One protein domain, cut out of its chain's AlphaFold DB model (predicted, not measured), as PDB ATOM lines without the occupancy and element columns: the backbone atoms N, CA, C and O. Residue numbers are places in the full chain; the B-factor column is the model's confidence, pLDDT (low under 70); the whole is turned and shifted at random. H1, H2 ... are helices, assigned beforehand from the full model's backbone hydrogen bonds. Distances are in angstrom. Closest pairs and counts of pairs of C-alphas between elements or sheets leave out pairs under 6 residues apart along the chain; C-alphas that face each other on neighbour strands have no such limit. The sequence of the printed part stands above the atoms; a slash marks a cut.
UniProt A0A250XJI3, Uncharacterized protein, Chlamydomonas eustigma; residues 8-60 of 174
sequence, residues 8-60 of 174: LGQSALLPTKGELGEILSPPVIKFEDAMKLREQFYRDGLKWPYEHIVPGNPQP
ATOM      1  N   LEU A   8     244.308 275.206 290.482       82.44
ATOM      2  CA  LEU A   8     243.609 275.093 291.766       82.44
ATOM      3  C   LEU A   8     243.657 273.661 292.318       82.44
ATOM      4  O   LEU A   8     243.945 273.458 293.495       82.44
ATOM      5  N   GLY A   9     243.464 272.654 291.461       82.75
ATOM      6  CA  GLY A   9     243.622 271.260 291.875       82.75
ATOM      7  C   GLY A   9     245.073 270.886 292.202       82.75
ATOM      8  O   GLY A   9     245.299 270.128 293.138       82.75
ATOM      9  N   GLN A  10     246.073 271.467 291.523       84.25
ATOM     10  CA  GLN A  10     247.482 271.293 291.911       84.25
ATOM     11  C   GLN A  10     247.770 271.898 293.291       84.25
ATOM     12  O   GLN A  10     248.406 271.243 294.113       84.25
ATOM     13  N   SER A  11     247.279 273.109 293.573       83.44
ATOM     14  CA  SER A  11     247.465 273.749 294.884       83.44
ATOM     15  C   SER A  11     246.740 273.028 296.017       83.44
ATOM     16  O   SER A  11     247.196 273.081 297.149       83.44
ATOM     17  N   ALA A  12     245.637 272.332 295.728       86.00
ATOM     18  CA  ALA A  12     244.924 271.550 296.734       86.00
ATOM     19  C   ALA A  12     245.701 270.293 297.171       86.00
ATOM     20  O   ALA A  12     245.524 269.827 298.295       86.00
ATOM     21  N   LEU A  13     246.548 269.746 296.291       86.00
ATOM     22  CA  LEU A  13     247.316 268.517 296.523       86.00
ATOM     23  C   LEU A  13     248.726 268.770 297.074       86.00
ATOM     24  O   LEU A  13     249.328 267.868 297.652       86.00
ATOM     25  N   LEU A  14     249.268 269.972 296.875       86.25
ATOM     26  CA  LEU A  14     250.596 270.349 297.348       86.25
ATOM     27  C   LEU A  14     250.515 271.090 298.690       86.25
ATOM     28  O   LEU A  14     249.570 271.845 298.915       86.25
ATOM     29  N   PRO A  15     251.508 270.918 299.578       85.19
ATOM     30  CA  PRO A  15     251.618 271.752 300.766       85.19
ATOM     31  C   PRO A  15     251.865 273.208 300.353       85.19
ATOM     32  O   PRO A  15     252.709 273.494 299.498       85.19
ATOM     33  N   THR A  16     251.126 274.132 300.958       80.38
ATOM     34  CA  THR A  16     251.230 275.568 300.681       80.38
ATOM     35  C   THR A  16     252.066 276.252 301.754       80.38
ATOM     36  O   THR A  16     252.076 275.852 302.917       80.38
ATOM     37  N   LYS A  17     252.807 277.301 301.386       77.88
ATOM     38  CA  LYS A  17     253.458 278.161 302.382       77.88
ATOM     39  C   LYS A  17     252.379 279.022 303.042       77.88
ATOM     40  O   LYS A  17     251.591 279.633 302.322       77.88
ATOM     41  N   GLY A  18     252.327 279.043 304.374       72.62
ATOM     42  CA  GLY A  18     251.437 279.946 305.108       72.62
ATOM     43  C   GLY A  18     251.822 281.419 304.919       72.62
ATOM     44  O   GLY A  18     252.912 281.719 304.430       72.62
ATOM     45  N   GLU A  19     250.950 282.338 305.343       68.44
ATOM     46  CA  GLU A  19     251.125 283.799 305.196       68.44
ATOM     47  C   GLU A  19     252.427 284.329 305.827       68.44
ATOM     48  O   GLU A  19     252.990 285.312 305.356       68.44
ATOM     49  N   LEU A  20     252.951 283.632 306.841       65.88
ATOM     50  CA  LEU A  20     254.198 283.971 307.536       65.88
ATOM     51  C   LEU A  20     255.442 283.258 306.971       65.88
ATOM     52  O   LEU A  20     256.522 283.387 307.531       65.88
ATOM     53  N   GLY A  21     255.325 282.497 305.876       64.94
ATOM     54  CA  GLY A  21     256.449 281.910 305.127       64.94
ATOM     55  C   GLY A  21     257.247 280.792 305.819       64.94
ATOM     56  O   GLY A  21     257.888 280.001 305.126       64.94
ATOM     57  N   GLU A  22     257.180 280.689 307.147       70.38
ATOM     58  CA  GLU A  22     257.974 279.758 307.960       70.38
ATOM     59  C   GLU A  22     257.325 278.374 308.119       70.38
ATOM     60  O   GLU A  22     258.027 277.376 308.273       70.38
ATOM     61  N   ILE A  23     255.993 278.282 308.031       74.31
ATOM     62  CA  ILE A  23     255.248 277.034 308.252       74.31
ATOM     63  C   ILE A  23     254.582 276.586 306.947       74.31
ATOM     64  O   ILE A  23     253.770 277.303 306.353       74.31
ATOM     65  N   LEU A  24     254.923 275.373 306.499       80.69
ATOM     66  CA  LEU A  24     254.219 274.689 305.416       80.69
ATOM     67  C   LEU A  24     252.884 274.173 305.951       80.69
ATOM     68  O   LEU A  24     252.841 273.289 306.806       80.69
ATOM     69  N   SER A  25     251.796 274.731 305.437       81.12
ATOM     70  CA  SER A  25     250.459 274.216 305.690       81.12
ATOM     71  C   SER A  25     250.292 272.873 304.975       81.12
ATOM     72  O   SER A  25     250.779 272.707 303.847       81.12
ATOM     73  N   PRO A  26     249.624 271.893 305.607       83.00
ATOM     74  CA  PRO A  26     249.325 270.633 304.947       83.00
ATOM     75  C   PRO A  26     248.458 270.875 303.700       83.00
ATOM     76  O   PRO A  26     247.723 271.866 303.647       83.00
ATOM     77  N   PRO A  27     248.525 269.985 302.694       87.19
ATOM     78  CA  PRO A  27     247.667 270.090 301.521       87.19
ATOM     79  C   PRO A  27     246.189 270.035 301.927       87.19
ATOM     80  O   PRO A  27     245.815 269.326 302.865       87.19
ATOM     81  N   VAL A  28     245.350 270.762 301.187       87.50
ATOM     82  CA  VAL A  28     243.895 270.815 301.411       87.50
ATOM     83  C   VAL A  28     243.272 269.423 301.270       87.50
ATOM     84  O   VAL A  28     242.383 269.057 302.034       87.50
ATOM     85  N   ILE A  29     243.764 268.632 300.313       86.75
ATOM     86  CA  ILE A  29     243.359 267.244 300.094       86.75
ATOM     87  C   ILE A  29     244.501 266.333 300.542       86.75
ATOM     88  O   ILE A  29     245.618 266.403 300.025       86.75
ATOM     89  N   LYS A  30     244.214 265.439 301.493       88.25
ATOM     90  CA  LYS A  30     245.170 264.421 301.941       88.25
ATOM     91  C   LYS A  30     245.441 263.408 300.826       88.25
ATOM     92  O   LYS A  30     244.582 263.139 299.989       88.25
ATOM     93  N   PHE A  31     246.617 262.783 300.864       84.69
ATOM     94  CA  PHE A  31     247.030 261.783 299.872       84.69
ATOM     95  C   PHE A  31     246.010 260.642 299.700       84.69
ATOM     96  O   PHE A  31     245.700 260.252 298.577       84.69
ATOM     97  N   GLU A  32     245.446 260.137 300.800       86.94
ATOM     98  CA  GLU A  32     244.445 259.061 300.778       86.94
ATOM     99  C   GLU A  32     243.174 259.454 300.016       86.94
ATOM    100  O   GLU A  32     242.657 258.680 299.211       86.94
ATOM    101  N   ASP A  33     242.684 260.674 300.227       89.12
ATOM    102  CA  ASP A  33     241.482 261.164 299.554       89.12
ATOM    103  C   ASP A  33     241.760 261.485 298.081       89.12
ATOM    104  O   ASP A  33     240.923 261.211 297.220       89.12
ATOM    105  N   ALA A  34     242.969 261.953 297.757       87.31
ATOM    106  CA  ALA A  34     243.416 262.095 296.373       87.31
ATOM    107  C   ALA A  34     243.446 260.746 295.630       87.31
ATOM    108  O   ALA A  34     243.096 260.687 294.451       87.31
ATOM    109  N   MET A  35     243.807 259.654 296.314       87.12
ATOM    110  CA  MET A  35     243.760 258.303 295.744       87.12
ATOM    111  C   MET A  35     242.325 257.827 295.492       87.12
ATOM    112  O   MET A  35     242.054 257.293 294.418       87.12
ATOM    113  N   LYS A  36     241.385 258.098 296.405       90.00
ATOM    114  CA  LYS A  36     239.954 257.799 296.189       90.00
ATOM    115  C   LYS A  36     239.380 258.571 294.998       90.00
ATOM    116  O   LYS A  36     238.672 257.996 294.175       90.00
ATOM    117  N   LEU A  37     239.705 259.861 294.880       89.44
ATOM    118  CA  LEU A  37     239.302 260.678 293.729       89.44
ATOM    119  C   LEU A  37     239.899 260.129 292.433       89.44
ATOM    120  O   LEU A  37     239.212 260.017 291.423       89.44
ATOM    121  N   ARG A  38     241.166 259.718 292.463       87.19
ATOM    122  CA  ARG A  38     241.819 259.087 291.319       87.19
ATOM    123  C   ARG A  38     241.111 257.801 290.882       87.19
ATOM    124  O   ARG A  38     240.948 257.589 289.684       87.19
ATOM    125  N   GLU A  39     240.663 256.968 291.816       88.81
ATOM    126  CA  GLU A  39     239.858 255.784 291.494       88.81
ATOM    127  C   GLU A  39     238.526 256.148 290.831       88.81
ATOM    128  O   GLU A  39     238.137 255.487 289.871       88.81
ATOM    129  N   GLN A  40     237.847 257.203 291.292       90.50
ATOM    130  CA  GLN A  40     236.605 257.687 290.674       90.50
ATOM    131  C   GLN A  40     236.828 258.135 289.226       90.50
ATOM    132  O   GLN A  40     236.103 257.698 288.341       90.50
ATOM    133  N   PHE A  41     237.896 258.892 288.955       89.19
ATOM    134  CA  PHE A  41     238.250 259.290 287.588       89.19
ATOM    135  C   PHE A  41     238.426 258.083 286.662       89.19
ATOM    136  O   PHE A  41     237.918 258.088 285.543       89.19
ATOM    137  N   TYR A  42     239.097 257.027 287.131       87.56
ATOM    138  CA  TYR A  42     239.252 255.815 286.330       87.56
ATOM    139  C   TYR A  42     237.944 255.035 286.158       87.56
ATOM    140  O   TYR A  42     237.748 254.444 285.099       87.56
ATOM    141  N   ARG A  43     237.040 255.048 287.147       91.38
ATOM    142  CA  ARG A  43     235.692 254.464 287.003       91.38
ATOM    143  C   ARG A  43     234.880 255.175 285.925       91.38
ATOM    144  O   ARG A  43     234.179 254.509 285.171       91.38
ATOM    145  N   ASP A  44     235.053 256.486 285.804       92.12
ATOM    146  CA  ASP A  44     234.388 257.315 284.796       92.12
ATOM    147  C   ASP A  44     235.084 257.266 283.418       92.12
ATOM    148  O   ASP A  44     234.686 257.961 282.485       92.12
ATOM    149  N   GLY A  45     236.150 256.466 283.269       89.56
ATOM    150  CA  GLY A  45     236.937 256.370 282.034       89.56
ATOM    151  C   GLY A  45     237.809 257.599 281.748       89.56
ATOM    152  O   GLY A  45     238.354 257.737 280.651       89.56
ATOM    153  N   LEU A  46     237.963 258.498 282.722       88.31
ATOM    154  CA  LEU A  46     238.735 259.729 282.609       88.31
ATOM    155  C   LEU A  46     240.177 259.528 283.093       88.31
ATOM    156  O   LEU A  46     240.464 258.815 284.055       88.31
ATOM    157  N   LYS A  47     241.124 260.208 282.437       86.12
ATOM    158  CA  LYS A  47     242.533 260.185 282.847       86.12
ATOM    159  C   LYS A  47     242.773 261.127 284.028       86.12
ATOM    160  O   LYS A  47     242.402 262.299 283.973       86.12
ATOM    161  N   TRP A  48     243.478 260.646 285.051       87.62
ATOM    162  CA  TRP A  48     243.911 261.464 286.185       87.62
ATOM    163  C   TRP A  48     244.944 262.528 285.753       87.62
ATOM    164  O   TRP A  48     246.025 262.177 285.275       87.62
ATOM    165  N   PRO A  49     244.675 263.835 285.926       85.00
ATOM    166  CA  PRO A  49     245.561 264.892 285.425       85.00
ATOM    167  C   PRO A  49     246.765 265.194 286.341       85.00
ATOM    168  O   PRO A  49     247.681 265.918 285.934       85.00
ATOM    169  N   TYR A  50     246.789 264.652 287.564       87.00
ATOM    170  CA  TYR A  50     247.790 264.959 288.597       87.00
ATOM    171  C   TYR A  50     248.765 263.803 288.881       87.00
ATOM    172  O   TYR A  50     249.296 263.700 289.985       87.00
ATOM    173  N   GLU A  51     249.044 262.952 287.884       82.81
ATOM    174  CA  GLU A  51     249.974 261.802 287.999       82.81
ATOM    175  C   GLU A  51     251.385 262.193 288.474       82.81
ATOM    176  O   GLU A  51     252.056 261.404 289.130       82.81
ATOM    177  N   HIS A  52     251.820 263.421 288.182       81.06
ATOM    178  CA  HIS A  52     253.122 263.965 288.577       81.06
ATOM    179  C   HIS A  52     253.201 264.397 290.054       81.06
ATOM    180  O   HIS A  52     254.304 264.557 290.564       81.06
ATOM    181  N   ILE A  53     252.063 264.609 290.730       81.88
ATOM    182  CA  ILE A  53     252.000 265.042 292.143       81.88
ATOM    183  C   ILE A  53     251.639 263.861 293.042       81.88
ATOM    184  O   ILE A  53     252.284 263.630 294.058       81.88
ATOM    185  N   VAL A  54     250.610 263.105 292.652       81.62
ATOM    186  CA  VAL A  54     250.123 261.930 293.380       81.62
ATOM    187  C   VAL A  54     250.309 260.717 292.470       81.62
ATOM    188  O   VAL A  54     249.395 260.368 291.713       81.62
ATOM    189  N   PRO A  55     251.507 260.103 292.466       75.81
ATOM    190  CA  PRO A  55     251.741 258.903 291.687       75.81
ATOM    191  C   PRO A  55     250.962 257.740 292.299       75.81
ATOM    192  O   PRO A  55     250.914 257.567 293.515       75.81
ATOM    193  N   GLY A  56     250.372 256.911 291.440       71.88
ATOM    194  CA  GLY A  56     249.584 255.768 291.887       71.88
ATOM    195  C   GLY A  56     250.372 254.692 292.611       71.88
ATOM    196  O   GLY A  56     249.852 254.068 293.526       71.88
ATOM    197  N   ASN A  57     251.622 254.516 292.197       74.81
ATOM    198  CA  ASN A  57     252.617 253.742 292.909       74.81
ATOM    199  C   ASN A  57     253.814 254.672 293.106       74.81
ATOM    200  O   ASN A  57     254.377 255.122 292.101       74.81
ATOM    201  N   PRO A  58     254.195 255.005 294.350       69.44
ATOM    202  CA  PRO A  58     255.392 255.795 294.575       69.44
ATOM    203  C   PRO A  58     256.582 255.062 293.956       69.44
ATOM    204  O   PRO A  58     256.728 253.847 294.122       69.44
ATOM    205  N   GLN A  59     257.423 255.790 293.217       75.06
ATOM    206  CA  GLN A  59     258.672 255.209 292.744       75.06
ATOM    207  C   GLN A  59     259.487 254.785 293.968       75.06
ATOM    208  O   GLN A  59     259.626 255.572 294.911       75.06
ATOM    209  N   PRO A  60     259.992 253.543 294.000       75.81
ATOM    210  CA  PRO A  60     260.798 253.104 295.118       75.81
ATOM    211  C   PRO A  60     262.051 253.989 295.210       75.81
ATOM    212  O   PRO A  60     262.611 254.363 294.176       75.81
TER     213      PRO A  60
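This is residues 8 to 60 of the 174 residues of an uncharacterized protein of Chlamydomonas eustigma (UniProt A0A250XJI3). There is little regular structure here: a short helix, H1, is followed by a long loop, residues 14 to 30, that runs out and folds back on itself to a longer helix, H2, steeply tilted to H1. After H2 the tail, residues 44 to 60, turns back and then leads away from it. The printed part has 53 residues with two named helices, H1 then H2, and no named strand; the class is all helix, though only 19 residues are in named elements. It is loose, with a radius of gyration of the C-alphas of 12.8 A, and elongated, spanning 41 by 27 by 15 A.

H1, residues 8 to 13, and H2, residues 31 to 43, are close but not clearly touching; their closest C-alphas, of Leu 13 and Ala 34, are 7.5 A apart. They run opposite ways at a steep tilt of 56 degrees. Residues 16 to 17 pair with residues 24 to 25, antiparallel. In H1 and H2 every O i to N i+4 pair is within hydrogen-bond range.

H1 begins at C-alpha 8 (243.609, 275.093, 291.766) and measures 8.9 A. H2 measures 18.6 A and ends at C-alpha 43 (235.692, 254.464, 287.003).

The C-alphas farthest apart, of Leu 20 and Gly 45, are 41.4 A apart. The printed part has no cut, and the link from H1 to H2 is long. Residues 19 to 21 and 58 have pLDDT under 70.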